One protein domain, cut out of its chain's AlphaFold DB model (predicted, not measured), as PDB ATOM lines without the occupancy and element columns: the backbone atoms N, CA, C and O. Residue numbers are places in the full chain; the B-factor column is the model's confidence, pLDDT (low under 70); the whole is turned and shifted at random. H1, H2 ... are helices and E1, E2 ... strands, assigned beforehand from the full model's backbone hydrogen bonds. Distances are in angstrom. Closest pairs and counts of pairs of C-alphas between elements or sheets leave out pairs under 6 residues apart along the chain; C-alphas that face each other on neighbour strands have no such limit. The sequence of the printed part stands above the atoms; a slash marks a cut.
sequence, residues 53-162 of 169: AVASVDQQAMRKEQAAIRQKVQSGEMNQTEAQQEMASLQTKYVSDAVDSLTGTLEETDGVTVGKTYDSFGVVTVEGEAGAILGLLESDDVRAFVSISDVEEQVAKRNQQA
ATOM      1  N   ALA A  53     475.568 214.031 452.022       96.44
ATOM      2  CA  ALA A  53     475.881 215.446 452.152       96.44
ATOM      3  C   ALA A  53     476.136 215.790 453.620       96.44
ATOM      4  O   ALA A  53     475.325 215.474 454.491       96.44
ATOM      5  N   VAL A  54     477.267 216.434 453.896       96.69
ATOM      6  CA  VAL A  54     477.628 216.919 455.231       96.69
ATOM      7  C   VAL A  54     477.223 218.384 455.348       96.69
ATOM      8  O   VAL A  54     477.702 219.205 454.567       96.69
ATOM      9  N   ALA A  55     476.405 218.710 456.345       96.38
ATOM     10  CA  ALA A  55     475.939 220.066 456.595       96.38
ATOM     11  C   ALA A  55     477.077 221.004 457.035       96.38
ATOM     12  O   ALA A  55     477.959 220.652 457.836       96.38
ATOM     13  N   SER A  56     477.040 222.231 456.531       96.06
ATOM     14  CA  SER A  56     477.921 223.320 456.937       96.06
ATOM     15  C   SER A  56     477.427 223.961 458.227       96.06
ATOM     16  O   SER A  56     476.454 224.702 458.259       96.06
ATOM     17  N   VAL A  57     478.136 223.703 459.322       94.69
ATOM     18  CA  VAL A  57     477.828 224.322 460.616       94.69
ATOM     19  C   VAL A  57     478.485 225.700 460.720       94.69
ATOM     20  O   VAL A  57     479.693 225.817 460.488       94.69
ATOM     21  N   ASP A  58     477.742 226.719 461.170       93.75
ATOM     22  CA  ASP A  58     478.295 228.052 461.444       93.75
ATOM     23  C   ASP A  58     479.223 228.034 462.672       93.75
ATOM     24  O   ASP A  58     478.861 228.275 463.828       93.75
ATOM     25  N   GLN A  59     480.491 227.751 462.392       91.94
ATOM     26  CA  GLN A  59     481.552 227.704 463.386       91.94
ATOM     27  C   GLN A  59     481.832 229.074 464.018       91.94
ATOM     28  O   GLN A  59     482.386 229.137 465.118       91.94
ATOM     29  N   GLN A  60     481.537 230.184 463.335       94.56
ATOM     30  CA  GLN A  60     481.795 231.518 463.878       94.56
ATOM     31  C   GLN A  60     480.749 231.885 464.925       94.56
ATOM     32  O   GLN A  60     481.118 232.270 466.041       94.56
ATOM     33  N   ALA A  61     479.475 231.714 464.590       93.94
ATOM     34  CA  ALA A  61     478.364 231.958 465.495       93.94
ATOM     35  C   ALA A  61     478.435 231.027 466.718       93.94
ATOM     36  O   ALA A  61     478.415 231.510 467.854       93.94
ATOM     37  N   MET A  62     478.712 229.734 466.512       94.44
ATOM     38  CA  MET A  62     478.892 228.791 467.620       94.44
ATOM     39  C   MET A  62     480.036 229.211 468.561       94.44
ATOM     40  O   MET A  62     479.868 229.217 469.780       94.44
ATOM     41  N   ARG A  63     481.202 229.619 468.032       95.25
ATOM     42  CA  ARG A  63     482.325 230.101 468.866       95.25
ATOM     43  C   ARG A  63     481.968 231.352 469.662       95.25
ATOM     44  O   ARG A  63     482.407 231.488 470.805       95.25
ATOM     45  N   LYS A  64     481.193 232.264 469.071       96.56
ATOM     46  CA  LYS A  64     480.730 233.485 469.738       96.56
ATOM     47  C   LYS A  64     479.838 233.151 470.933       96.56
ATOM     48  O   LYS A  64     480.044 233.699 472.015       96.56
ATOM     49  N   GLU A  65     478.903 232.223 470.772       96.25
ATOM     50  CA  GLU A  65     478.030 231.793 471.868       96.25
ATOM     51  C   GLU A  65     478.774 230.993 472.942       96.25
ATOM     52  O   GLU A  65     478.581 231.236 474.133       96.25
ATOM     53  N   GLN A  66     479.720 230.129 472.561       95.00
ATOM     54  CA  GLN A  66     480.589 229.450 473.531       95.00
ATOM     55  C   GLN A  66     481.398 230.445 474.375       95.00
ATOM     56  O   GLN A  66     481.563 230.249 475.582       95.00
ATOM     57  N   ALA A  67     481.904 231.522 473.768       96.81
ATOM     58  CA  ALA A  67     482.587 232.583 474.501       96.81
ATOM     59  C   ALA A  67     481.637 233.294 475.481       96.81
ATOM     60  O   ALA A  67     482.029 233.554 476.620       96.81
ATOM     61  N   ALA A  68     480.384 233.529 475.081       96.44
ATOM     62  CA  ALA A  68     479.364 234.105 475.953       96.44
ATOM     63  C   ALA A  68     479.044 233.198 477.154       96.44
ATOM     64  O   ALA A  68     478.957 233.691 478.278       96.44
ATOM     65  N   ILE A  69     478.945 231.878 476.959       95.94
ATOM     66  CA  ILE A  69     478.763 230.915 478.062       95.94
ATOM     67  C   ILE A  69     479.943 230.994 479.040       95.94
ATOM     68  O   ILE A  69     479.743 231.105 480.248       95.94
ATOM     69  N   ARG A  70     481.186 231.014 478.542       94.69
ATOM     70  CA  ARG A  70     482.378 231.146 479.403       94.69
ATOM     71  C   ARG A  70     482.382 232.453 480.189       94.69
ATOM     72  O   ARG A  70     482.782 232.455 481.349       94.69
ATOM     73  N   GLN A  71     481.937 233.543 479.572       97.12
ATOM     74  CA  GLN A  71     481.823 234.830 480.245       97.12
ATOM     75  C   GLN A  71     480.793 234.778 481.381       97.12
ATOM     76  O   GLN A  71     481.106 235.242 482.473       97.12
ATOM     77  N   LYS A  72     479.630 234.146 481.167       96.69
ATOM     78  CA  LYS A  72     478.604 233.942 482.210       96.69
ATOM     79  C   LYS A  72     479.120 233.120 483.395       96.69
ATOM     80  O   LYS A  72     478.754 233.371 484.538       96.69
ATOM     81  N   VAL A  73     480.001 232.153 483.138       97.31
ATOM     82  CA  VAL A  73     480.660 231.398 484.216       97.31
ATOM     83  C   VAL A  73     481.625 232.280 485.005       97.31
ATOM     84  O   VAL A  73     481.647 232.234 486.231       97.31
ATOM     85  N   GLN A  74     482.411 233.113 484.321       96.25
ATOM     86  CA  GLN A  74     483.369 234.017 484.969       96.25
ATOM     87  C   GLN A  74     482.691 235.117 485.790       96.25
ATOM     88  O   GLN A  74     483.214 235.501 486.835       96.25
ATOM     89  N   SER A  75     481.540 235.618 485.338       97.06
ATOM     90  CA  SER A  75     480.735 236.596 486.076       97.06
ATOM     91  C   SER A  75     479.953 235.980 487.241       97.06
ATOM     92  O   SER A  75     479.395 236.720 488.049       97.06
ATOM     93  N   GLY A  76     479.923 234.647 487.355       95.44
ATOM     94  CA  GLY A  76     479.137 233.932 488.360       95.44
ATOM     95  C   GLY A  76     477.635 233.888 488.058       95.44
ATOM     96  O   GLY A  76     476.861 233.477 488.916       95.44
ATOM     97  N   GLU A  77     477.218 234.287 486.853       96.31
ATOM     98  CA  GLU A  77     475.832 234.174 486.376       96.31
ATOM     99  C   GLU A  77     475.438 232.725 486.056       96.31
ATOM    100  O   GLU A  77     474.255 232.422 485.933       96.31
ATOM    101  N   MET A  78     476.422 231.838 485.891       95.50
ATOM    102  CA  MET A  78     476.225 230.434 485.541       95.50
ATOM    103  C   MET A  78     477.258 229.555 486.244       95.50
ATOM    104  O   MET A  78     478.449 229.868 486.248       95.50
ATOM    105  N   ASN A  79     476.835 228.426 486.808       95.81
ATOM    106  CA  ASN A  79     477.771 227.466 487.388       95.81
ATOM    107  C   ASN A  79     478.357 226.516 486.320       95.81
ATOM    108  O   ASN A  79     477.859 226.393 485.203       95.81
ATOM    109  N   GLN A  80     479.415 225.788 486.673       93.81
ATOM    110  CA  GLN A  80     480.121 224.867 485.785       93.81
ATOM    111  C   GLN A  80     479.230 223.738 485.243       93.81
ATOM    112  O   GLN A  80     479.370 223.372 484.079       93.81
ATOM    113  N   THR A  81     478.309 223.205 486.051       96.25
ATOM    114  CA  THR A  81     477.366 222.160 485.612       96.25
ATOM    115  C   THR A  81     476.390 222.689 484.563       96.25
ATOM    116  O   THR A  81     476.205 222.060 483.525       96.25
ATOM    117  N   GLU A  82     475.813 223.868 484.799       94.56
ATOM    118  CA  GLU A  82     474.895 224.518 483.857       94.56
ATOM    119  C   GLU A  82     475.616 224.855 482.550       94.56
ATOM    120  O   GLU A  82     475.106 224.585 481.468       94.56
ATOM    121  N   ALA A  83     476.856 225.340 482.634       96.06
ATOM    122  CA  ALA A  83     477.664 225.631 481.457       96.06
ATOM    123  C   ALA A  83     477.961 224.389 480.608       96.06
ATOM    124  O   ALA A  83     477.995 224.482 479.383       96.06
ATOM    125  N   GLN A  84     478.172 223.223 481.227       94.81
ATOM    126  CA  GLN A  84     478.351 221.968 480.491       94.81
ATOM    127  C   GLN A  84     477.077 221.569 479.741       94.81
ATOM    128  O   GLN A  84     477.160 221.171 478.579       94.81
ATOM    129  N   GLN A  85     475.914 221.705 480.383       95.88
ATOM    130  CA  GLN A  85     474.619 221.429 479.757       95.88
ATOM    131  C   GLN A  85     474.350 222.394 478.600       95.88
ATOM    132  O   GLN A  85     474.050 221.949 477.497       95.88
ATOM    133  N   GLU A  86     474.557 223.692 478.815       95.56
ATOM    134  CA  GLU A  86     474.391 224.716 477.782       95.56
ATOM    135  C   GLU A  86     475.344 224.500 476.606       95.56
ATOM    136  O   GLU A  86     474.930 224.581 475.456       95.56
ATOM    137  N   MET A  87     476.608 224.145 476.857       94.75
ATOM    138  CA  MET A  87     477.561 223.839 475.784       94.75
ATOM    139  C   MET A  87     477.164 222.599 474.973       94.75
ATOM    140  O   MET A  87     477.434 222.555 473.771       94.75
ATOM    141  N   ALA A  88     476.557 221.589 475.601       93.94
ATOM    142  CA  ALA A  88     476.048 220.412 474.899       93.94
ATOM    143  C   ALA A  88     474.808 220.758 474.060       93.94
ATOM    144  O   ALA A  88     474.759 220.425 472.877       93.94
ATOM    145  N   SER A  89     473.850 221.488 474.639       94.81
ATOM    146  CA  SER A  89     472.657 221.976 473.938       94.81
ATOM    147  C   SER A  89     473.017 222.872 472.755       94.81
ATOM    148  O   SER A  89     472.459 222.712 471.672       94.81
ATOM    149  N   LEU A  90     473.995 223.764 472.932       95.06
ATOM    150  CA  LEU A  90     474.492 224.650 471.886       95.06
ATOM    151  C   LEU A  90     475.038 223.858 470.694       95.06
ATOM    152  O   LEU A  90     474.691 224.142 469.554       95.06
ATOM    153  N   GLN A  91     475.866 222.840 470.941       92.38
ATOM    154  CA  GLN A  91     476.404 222.001 469.865       92.38
ATOM    155  C   GLN A  91     475.288 221.301 469.089       92.38
ATOM    156  O   GLN A  91     475.278 221.360 467.863       92.38
ATOM    157  N   THR A  92     474.334 220.688 469.794       93.31
ATOM    158  CA  THR A  92     473.192 220.019 469.161       93.31
ATOM    159  C   THR A  92     472.361 220.995 468.336       93.31
ATOM    160  O   THR A  92     472.029 220.686 467.197       93.31
ATOM    161  N   LYS A  93     472.084 222.190 468.872       93.94
ATOM    162  CA  LYS A  93     471.335 223.238 468.174       93.94
ATOM    163  C   LYS A  93     471.990 223.603 466.846       93.94
ATOM    164  O   LYS A  93     471.337 223.555 465.818       93.94
ATOM    165  N   TYR A  94     473.278 223.927 466.859       95.06
ATOM    166  CA  TYR A  94     473.976 224.364 465.650       95.06
ATOM    167  C   TYR A  94     474.114 223.262 464.595       95.06
ATOM    168  O   TYR A  94     474.142 223.562 463.405       95.06
ATOM    169  N   VAL A  95     474.215 221.997 465.010       94.00
ATOM    170  CA  VAL A  95     474.198 220.873 464.064       94.00
ATOM    171  C   VAL A  95     472.799 220.684 463.476       94.00
ATOM    172  O   VAL A  95     472.691 220.513 462.268       94.00
ATOM    173  N   SER A  96     471.748 220.768 464.297       94.56
ATOM    174  CA  SER A  96     470.353 220.690 463.837       94.56
ATOM    175  C   SER A  96     470.031 221.812 462.853       94.56
ATOM    176  O   SER A  96     469.616 221.532 461.738       94.56
ATOM    177  N   ASP A  97     470.329 223.064 463.216       95.00
ATOM    178  CA  ASP A  97     470.074 224.237 462.374       95.00
ATOM    179  C   ASP A  97     470.792 224.111 461.008       95.00
ATOM    180  O   ASP A  97     470.256 224.504 459.970       95.00
ATOM    181  N   ALA A  98     471.998 223.527 460.986       95.62
ATOM    182  CA  ALA A  98     472.743 223.269 459.753       95.62
ATOM    183  C   ALA A  98     472.106 222.163 458.893       95.62
ATOM    184  O   ALA A  98     472.065 222.279 457.672       95.62
ATOM    185  N   VAL A  99     471.602 221.093 459.516       96.12
ATOM    186  CA  VAL A  99     470.886 220.011 458.819       96.12
ATOM    187  C   VAL A  99     469.556 220.500 458.256       96.12
ATOM    188  O   VAL A  99     469.215 220.134 457.133       96.12
ATOM    189  N   ASP A 100     468.834 221.338 458.995       95.75
ATOM    190  CA  ASP A 100     467.579 221.940 458.542       95.75
ATOM    191  C   ASP A 100     467.818 222.842 457.323       95.75
ATOM    192  O   ASP A 100     467.102 222.740 456.329       95.75
ATOM    193  N   SER A 101     468.874 223.662 457.364       95.75
ATOM    194  CA  SER A 101     469.266 224.526 456.237       95.75
ATOM    195  C   SER A 101     469.656 223.700 455.007       95.75
ATOM    196  O   SER A 101     469.137 223.924 453.916       95.75
ATOM    197  N   LEU A 102     470.489 222.669 455.198       95.81
ATOM    198  CA  LEU A 102     470.844 221.718 454.145       95.81
ATOM    199  C   LEU A 102     469.608 221.035 453.552       95.81
ATOM    200  O   LEU A 102     469.490 220.935 452.335       95.81
ATOM    201  N   THR A 103     468.695 220.553 454.395       95.00
ATOM    202  CA  THR A 103     467.477 219.873 453.940       95.00
ATOM    203  C   THR A 103     466.611 220.818 453.115       95.00
ATOM    204  O   THR A 103     466.195 220.425 452.030       95.00
ATOM    205  N   GLY A 104     466.448 222.072 453.548       95.00
ATOM    206  CA  GLY A 104     465.773 223.108 452.761       95.00
ATOM    207  C   GLY A 104     466.398 223.287 451.375       95.00
ATOM    208  O   GLY A 104     465.706 223.149 450.371       95.00
ATOM    209  N   THR A 105     467.722 223.458 451.307       94.25
ATOM    210  CA  THR A 105     468.453 223.548 450.031       94.25
ATOM    211  C   THR A 105     468.237 222.316 449.143       94.25
ATOM    212  O   THR A 105     468.054 222.444 447.931       94.25
ATOM    213  N   LEU A 106     468.243 221.110 449.717       94.12
ATOM    214  CA  LEU A 106     468.019 219.876 448.963       94.12
ATOM    215  C   LEU A 106     466.584 219.767 448.431       94.12
ATOM    216  O   LEU A 106     466.396 219.305 447.310       94.12
ATOM    217  N   GLU A 107     465.588 220.183 449.213       93.25
ATOM    218  CA  GLU A 107     464.176 220.192 448.807       93.25
ATOM    219  C   GLU A 107     463.891 221.224 447.705       93.25
ATOM    220  O   GLU A 107     463.001 221.016 446.880       93.25
ATOM    221  N   GLU A 108     464.659 222.315 447.661       93.12
ATOM    222  CA  GLU A 108     464.595 223.332 446.605       93.12
ATOM    223  C   GLU A 108     465.387 222.948 445.341       93.12
ATOM    224  O   GLU A 108     465.217 223.574 444.292       93.12
ATOM    225  N   THR A 109     466.244 221.924 445.410       92.62
ATOM    226  CA  THR A 109     467.097 221.512 444.290       92.62
ATOM    227  C   THR A 109     466.400 220.482 443.400       92.62
ATOM    228  O   THR A 109     466.209 219.322 443.769       92.62
ATOM    229  N   ASP A 110     466.085 220.880 442.169       92.75
ATOM    230  CA  ASP A 110     465.534 219.978 441.156       92.75
ATOM    231  C   ASP A 110     466.499 218.831 440.801       92.75
ATOM    232  O   ASP A 110     467.711 219.005 440.674       92.75
ATOM    233  N   GLY A 111     465.946 217.635 440.573       89.56
ATOM    234  CA  GLY A 111     466.727 216.454 440.178       89.56
ATOM    235  C   GLY A 111     467.448 215.754 441.333       89.56
ATOM    236  O   GLY A 111     468.214 214.815 441.096       89.56
ATOM    237  N   VAL A 112     467.173 216.181 442.568       93.44
ATOM    238  CA  VAL A 112     467.676 215.596 443.809       93.44
ATOM    239  C   VAL A 112     466.512 215.087 444.665       93.44
ATOM    240  O   VAL A 112     465.399 215.600 444.624       93.44
ATOM    241  N   THR A 113     466.742 214.017 445.418       93.69
ATOM    242  CA  THR A 113     465.811 213.448 446.392       93.69
ATOM    243  C   THR A 113     466.507 213.301 447.737       93.69
ATOM    244  O   THR A 113     467.583 212.706 447.842       93.69
ATOM    245  N   VAL A 114     465.865 213.841 448.772       94.50
ATOM    246  CA  VAL A 114     466.305 213.714 450.161       94.50
ATOM    247  C   VAL A 114     466.001 212.304 450.662       94.50
ATOM    248  O   VAL A 114     464.871 211.828 450.576       94.50
ATOM    249  N   GLY A 115     467.023 211.633 451.184       93.06
ATOM    250  CA  GLY A 115     466.909 210.320 451.807       93.06
ATOM    251  C   GLY A 115     466.891 210.398 453.336       93.06
ATOM    252  O   GLY A 115     466.134 211.153 453.938       93.06
ATOM    253  N   LYS A 116     467.713 209.572 453.985       93.81
ATOM    254  CA  LYS A 116     467.844 209.520 455.443       93.81
ATOM    255  C   LYS A 116     468.652 210.697 455.984       93.81
ATOM    256  O   LYS A 116     469.737 210.995 455.486       93.81
ATOM    257  N   THR A 117     468.186 211.241 457.100       94.81
ATOM    258  CA  THR A 117     468.906 212.232 457.901       94.81
ATOM    259  C   THR A 117     469.541 211.575 459.123       94.81
ATOM    260  O   THR A 117     468.932 210.748 459.805       94.81
ATOM    261  N   TYR A 118     470.787 211.944 459.397       92.69
ATOM    262  CA  TYR A 118     471.568 211.542 460.560       92.69
ATOM    263  C   TYR A 118     471.954 212.796 461.356       92.69
ATOM    264  O   TYR A 118     473.102 213.247 461.308       92.69
ATOM    265  N   ASP A 119     471.011 213.350 462.125       88.75
ATOM    266  CA  ASP A 119     471.167 214.631 462.840       88.75
ATOM    267  C   ASP A 119     472.404 214.670 463.737       88.75
ATOM    268  O   ASP A 119     473.181 215.616 463.730       88.75
ATOM    269  N   SER A 120     472.659 213.580 464.463       86.75
ATOM    270  CA  SER A 120     473.809 213.469 465.374       86.75
ATOM    271  C   SER A 120     475.176 213.523 464.681       86.75
ATOM    272  O   SER A 120     476.200 213.597 465.369       86.75
ATOM    273  N   PHE A 121     475.195 213.418 463.353       89.56
ATOM    274  CA  PHE A 121     476.383 213.494 462.510       89.56
ATOM    275  C   PHE A 121     476.348 214.695 461.558       89.56
ATOM    276  O   PHE A 121     477.361 214.962 460.917       89.56
ATOM    277  N   GLY A 122     475.235 215.432 461.490       94.00
ATOM    278  CA  GLY A 122     475.074 216.546 460.561       94.00
ATOM    279  C   GLY A 122     475.059 216.098 459.099       94.00
ATOM    280  O   GLY A 122     475.689 216.745 458.267       94.00
ATOM    281  N   VAL A 123     474.447 214.948 458.798       96.00
ATOM    282  CA  VAL A 123     474.511 214.325 457.467       96.00
ATOM    283  C   VAL A 123     473.125 214.002 456.934       96.00
ATOM    284  O   VAL A 123     472.288 213.489 457.672       96.00
ATOM    285  N   VAL A 124     472.920 214.216 455.637       96.56
ATOM    286  CA  VAL A 124     471.709 213.828 454.905       96.56
ATOM    287  C   VAL A 124     472.115 213.011 453.682       96.56
ATOM    288  O   VAL A 124     473.018 213.404 452.947       96.56
ATOM    289  N   THR A 125     471.505 211.847 453.456       95.69
ATOM    290  CA  THR A 125     471.741 211.084 452.222       95.69
ATOM    291  C   THR A 125     470.940 211.686 451.087       95.69
ATOM    292  O   THR A 125     469.779 212.044 451.270       95.69
ATOM    293  N   VAL A 126     471.541 211.728 449.913       95.31
ATOM    294  CA  VAL A 126     471.029 212.420 448.746       95.31
ATOM    295  C   VAL A 126     471.155 211.489 447.552       95.31
ATOM    296  O   VAL A 126     472.239 210.970 447.290       95.31
ATOM    297  N   GLU A 127     470.065 211.285 446.826       94.12
ATOM    298  CA  GLU A 127     470.037 210.511 445.582       94.12
ATOM    299  C   GLU A 127     469.550 211.404 444.443       94.12
ATOM    300  O   GLU A 127     468.761 212.317 444.669       94.12
ATOM    301  N   GLY A 128     470.008 211.172 443.214       90.88
ATOM    302  CA  GLY A 128     469.592 212.015 442.096       90.88
ATOM    303  C   GLY A 128     470.553 212.022 440.920       90.88
ATOM    304  O   GLY A 128     471.410 211.149 440.768       90.88
ATOM    305  N   GLU A 129     470.392 213.027 440.064       91.12
ATOM    306  CA  GLU A 129     471.302 213.247 438.947       91.12
ATOM    307  C   GLU A 129     472.681 213.689 439.458       91.12
ATOM    308  O   GLU A 129     472.794 214.595 440.281       91.12
ATOM    309  N   ALA A 130     473.756 213.093 438.932       90.12
ATOM    310  CA  ALA A 130     475.119 213.418 439.354       90.12
ATOM    311  C   ALA A 130     475.466 214.909 439.182       90.12
ATOM    312  O   ALA A 130     476.176 215.467 440.015       90.12
ATOM    313  N   GLY A 131     474.958 215.560 438.127       90.69
ATOM    314  CA  GLY A 131     475.146 216.995 437.906       90.69
ATOM    315  C   GLY A 131     474.474 217.840 438.986       90.69
ATOM    316  O   GLY A 131     475.115 218.724 439.548       90.69
ATOM    317  N   ALA A 132     473.224 217.518 439.325       92.31
ATOM    318  CA  ALA A 132     472.476 218.203 440.374       92.31
ATOM    319  C   ALA A 132     473.120 217.997 441.754       92.31
ATOM    320  O   ALA A 132     473.321 218.959 442.488       92.31
ATOM    321  N   ILE A 133     473.553 216.767 442.064       93.19
ATOM    322  CA  ILE A 133     474.283 216.464 443.301       93.19
ATOM    323  C   ILE A 133     475.573 217.283 443.383       93.19
ATOM    324  O   ILE A 133     475.828 217.916 444.399       93.19
ATOM    325  N   LEU A 134     476.397 217.301 442.332       92.25
ATOM    326  CA  LEU A 134     477.642 218.072 442.353       92.25
ATOM    327  C   LEU A 134     477.397 219.583 442.446       92.25
ATOM    328  O   LEU A 134     478.183 220.264 443.100       92.25
ATOM    329  N   GLY A 135     476.308 220.085 441.858       92.50
ATOM    330  CA  GLY A 135     475.896 221.488 441.964       92.50
ATOM    331  C   GLY A 135     475.605 221.932 443.399       92.50
ATOM    332  O   GLY A 135     475.843 223.083 443.747       92.50
ATOM    333  N   LEU A 136     475.200 221.020 444.286       93.62
ATOM    334  CA  LEU A 136     474.999 221.347 445.700       93.62
ATOM    335  C   LEU A 136     476.293 221.769 446.418       93.62
ATOM    336  O   LEU A 136     476.204 222.439 447.440       93.62
ATOM    337  N   LEU A 137     477.487 221.422 445.912       94.19
ATOM    338  CA  LEU A 137     478.757 221.921 446.475       94.19
ATOM    339  C   LEU A 137     478.943 223.430 446.281       94.19
ATOM    340  O   LEU A 137     479.840 224.013 446.886       94.19
ATOM    341  N   GLU A 138     478.141 224.047 445.415       92.94
ATOM    342  CA  GLU A 138     478.107 225.498 445.248       92.94
ATOM    343  C   GLU A 138     477.246 226.178 446.326       92.94
ATOM    344  O   GLU A 138     477.359 227.390 446.501       92.94
ATOM    345  N   SER A 139     476.420 225.420 447.063       93.88
ATOM    346  CA  SER A 139     475.675 225.928 448.217       93.88
ATOM    347  C   SER A 139     476.572 226.038 449.449       93.88
ATOM    348  O   SER A 139     477.351 225.134 449.758       93.88
ATOM    349  N   ASP A 140     476.401 227.119 450.210       94.31
ATOM    350  CA  ASP A 140     477.055 227.304 451.505       94.31
ATOM    351  C   ASP A 140     476.636 226.239 452.538       94.31
ATOM    352  O   ASP A 140     477.403 225.958 453.462       94.31
ATOM    353  N   ASP A 141     475.471 225.599 452.374       94.81
ATOM    354  CA  ASP A 141     474.934 224.605 453.316       94.81
ATOM    355  C   ASP A 141     475.618 223.235 453.221       94.81
ATOM    356  O   ASP A 141     475.515 222.423 454.146       94.81
ATOM    357  N   VAL A 142     476.341 222.965 452.127       95.94
ATOM    358  CA  VAL A 142     477.068 221.707 451.927       95.94
ATOM    359  C   VAL A 142     478.553 221.917 452.152       95.94
ATOM    360  O   VAL A 142     479.241 222.632 451.431       95.94
ATOM    361  N   ARG A 143     479.094 221.188 453.121       95.25
ATOM    362  CA  ARG A 143     480.528 221.198 453.403       95.25
ATOM    363  C   ARG A 143     481.297 220.200 452.547       95.25
ATOM    364  O   ARG A 143     482.447 220.449 452.183       95.25
ATOM    365  N   ALA A 144     480.733 219.011 452.363       95.25
ATOM    366  CA  ALA A 144     481.395 217.900 451.693       95.25
ATOM    367  C   ALA A 144     480.398 216.808 451.312       95.25
ATOM    368  O   ALA A 144     479.347 216.667 451.938       95.25
ATOM    369  N   PHE A 145     480.811 215.970 450.363       96.06
ATOM    370  CA  PHE A 145     480.201 214.671 450.125       96.06
ATOM    371  C   PHE A 145     481.075 213.546 450.648       96.06
ATOM    372  O   PHE A 145     482.299 213.565 450.507       96.06
ATOM    373  N   VAL A 146     480.420 212.553 451.229       95.38
ATOM    374  CA  VAL A 146     481.036 211.318 451.703       95.38
ATOM    375  C   VAL A 146     480.238 210.120 451.204       95.38
ATOM    376  O   VAL A 146     479.103 210.259 450.734       95.38
ATOM    377  N   SER A 147     480.832 208.930 451.282       94.25
ATOM    378  CA  SER A 147     480.103 207.715 450.939       94.25
ATOM    379  C   SER A 147     479.024 207.436 451.991       94.25
ATOM    380  O   SER A 147     479.226 207.657 453.188       94.25
ATOM    381  N   ILE A 148     477.864 206.944 451.552       94.31
ATOM    382  CA  ILE A 148     476.777 206.562 452.468       94.31
ATOM    383  C   ILE A 148     477.247 205.425 453.389       94.31
ATOM    384  O   ILE A 148     476.973 205.451 454.587       94.31
ATOM    385  N   SER A 149     478.023 204.477 452.854       92.69
ATOM    386  CA  SER A 149     478.564 203.347 453.614       92.69
ATOM    387  C   SER A 149     479.456 203.791 454.776       92.69
ATOM    388  O   SER A 149     479.277 203.294 455.887       92.69
ATOM    389  N   ASP A 150     480.337 204.778 454.568       92.62
ATOM    390  CA  ASP A 150     481.170 205.318 455.649       92.62
ATOM    391  C   ASP A 150     480.304 205.908 456.770       92.62
ATOM    392  O   ASP A 150     480.568 205.695 457.953       92.62
ATOM    393  N   VAL A 151     479.239 206.634 456.420       93.69
ATOM    394  CA  VAL A 151     478.325 207.230 457.408       93.69
ATOM    395  C   VAL A 151     477.618 206.144 458.208       93.69
ATOM    396  O   VAL A 151     477.602 206.199 459.440       93.69
ATOM    397  N   GLU A 152     477.073 205.134 457.536       92.69
ATOM    398  CA  GLU A 152     476.371 204.026 458.185       92.69
ATOM    399  C   GLU A 152     477.292 203.221 459.110       92.69
ATOM    400  O   GLU A 152     476.899 202.888 460.234       92.69
ATOM    401  N   GLU A 153     478.541 202.976 458.708       92.81
ATOM    402  CA  GLU A 153     479.543 202.344 459.569       92.81
ATOM    403  C   GLU A 153     479.824 203.169 460.830       92.81
ATOM    404  O   GLU A 153     479.925 202.620 461.933       92.81
ATOM    405  N   GLN A 154     479.939 204.491 460.700       91.56
ATOM    406  CA  GLN A 154     480.199 205.374 461.838       91.56
ATOM    407  C   GLN A 154     479.000 205.442 462.792       91.56
ATOM    408  O   GLN A 154     479.179 205.417 464.016       91.56
ATOM    409  N   VAL A 155     477.778 205.448 462.256       91.06
ATOM    410  CA  VAL A 155     476.538 205.347 463.042       91.06
ATOM    411  C   VAL A 155     476.496 204.020 463.802       91.06
ATOM    412  O   VAL A 155     476.254 204.005 465.012       91.06
ATOM    413  N   ALA A 156     476.799 202.904 463.133       90.88
ATOM    414  CA  ALA A 156     476.815 201.582 463.753       90.88
ATOM    415  C   ALA A 156     477.836 201.494 464.901       90.88
ATOM    416  O   ALA A 156     477.497 201.017 465.989       90.88
ATOM    417  N   LYS A 157     479.057 202.013 464.706       90.69
ATOM    418  CA  LYS A 157     480.098 202.060 465.751       90.69
ATOM    419  C   LYS A 157     479.644 202.862 466.973       90.69
ATOM    420  O   LYS A 157     479.828 202.405 468.102       90.69
ATOM    421  N   ARG A 158     479.002 204.021 466.772       88.81
ATOM    422  CA  ARG A 158     478.479 204.854 467.872       88.81
ATOM    423  C   ARG A 158     477.383 204.139 468.665       88.81
ATOM    424  O   ARG A 158     477.398 204.175 469.894       88.81
ATOM    425  N   ASN A 159     476.476 203.444 467.981       87.25
ATOM    426  CA  ASN A 159     475.394 202.696 468.628       87.25
ATOM    427  C   ASN A 159     475.919 201.514 469.459       87.25
ATOM    428  O   ASN A 159     475.426 201.259 470.556       87.25
ATOM    429  N   GLN A 160     476.958 200.821 468.984       85.94
ATOM    430  CA  GLN A 160     477.605 199.742 469.739       85.94
ATOM    431  C   GLN A 160     478.306 200.257 471.002       85.94
ATOM    432  O   GLN A 160     478.219 199.625 472.058       85.94
ATOM    433  N   GLN A 161     478.961 201.419 470.920       78.50
ATOM    434  CA  GLN A 161     479.583 202.064 472.079       78.50
ATOM    435  C   GLN A 161     478.540 202.476 473.123       78.50
ATOM    436  O   GLN A 161     478.729 202.195 474.299       78.50
ATOM    437  N   ALA A 162     477.408 203.051 472.707       76.25
ATOM    438  CA  ALA A 162     476.325 203.416 473.623       76.25
ATOM    439  C   ALA A 162     475.714 202.197 474.347       76.25
ATOM    440  O   ALA A 162     475.361 202.277 475.524       76.25
TER     441      ALA A 162
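What this domain is: This is residues 53 to 162 of the 169 residues of an uncharacterized protein of Halopelagius longus (UniProt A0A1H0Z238). A long helical hairpin, H1 and H2, is joined to a small, strongly twisted four-stranded sheet: residues 95 to 107 of H2 pack on the sheet, while the earlier part of H2 and H1 make a long arm beyond it. Short H3 also packs on the sheet, and H4 touches it only near its beginning, with residues 156 to 162 sticking out free. The printed part has 110 residues, with four named helices and four named strands in the order E1 H1 H2 E2 E3 H3 E4 H4. The class is mixed, helices and strands, and the sheet runs E2 E3 E1 E4, all antiparallel. The whole is loose, with a radius of gyration of the C-alphas of 16.8 A, and flat, spanning 54 by 33 by 16 A.

Where its parts are: E1 is residues 53 to 55, beginning at C-alpha 53 (475.881, 215.446, 452.152). H1 is residues 59 to 74, 22.6 A long, and H2 is residues 80 to 108, 42.2 A, beginning at C-alpha 80 (480.121, 224.867, 485.785). E2 is residues 112 to 118, 17.7 A, and E3 is residues 123 to 128, 16.3 A. H3 is residues 130 to 138, E4 is residues 142 to 146, and H4 is residues 148 to 162, 21.4 A, ending at C-alpha 162 (476.325, 203.416, 473.623).

How they stand to each other: E2 and E4 are the edge strands. The hairpin E2 and E3 has N 115 and O 125 at 2.8 A, E3 and E1 have N 53 and O 124 at 2.8 A, and E1 and E4 have N 54 and O 144 at 2.9 A. H2 is on the sheet at a height of 9.5 A, over E3 and only just over E1, with 3 C-alphas, and runs along the strands, at 3 degrees to E3 on the local plane. Its closest C-alphas to E1 are those of Ala 98 and Ala 55, 5.5 A apart. H3 is on the same face as H2, giving two layers, helices on one face of a sheet. H2 and H3 are close but not clearly touching, the closest C-alphas, of Leu 106 and Leu 136, being 7.8 A apart. H1 is not on the sheet; it touches H2 at a shallow tilt of 17 degrees, opposite ways, closest at the C-alphas of Ile 69 and Ala 83, 6.4 A. H4 only grazes the sheet with residues 148 to 155, and is apart from H2. Two split strand-helix-strand units, each with a third strand between its two, have right-handed crossovers: E1, H1 H2, E2 and E3, H3, E4. Each O i to N i+4 pair is within hydrogen-bond range in H1, H2 and H4, and 3 of 5 are in H3.

The domain as a whole: The two C-alphas farthest apart, of Gly 76 and Glu 129, are 54.1 A apart. The printed part has no cut, and its links between named elements are tight. The mean pLDDT of the printed part is 93.7, and no printed residue is under 70.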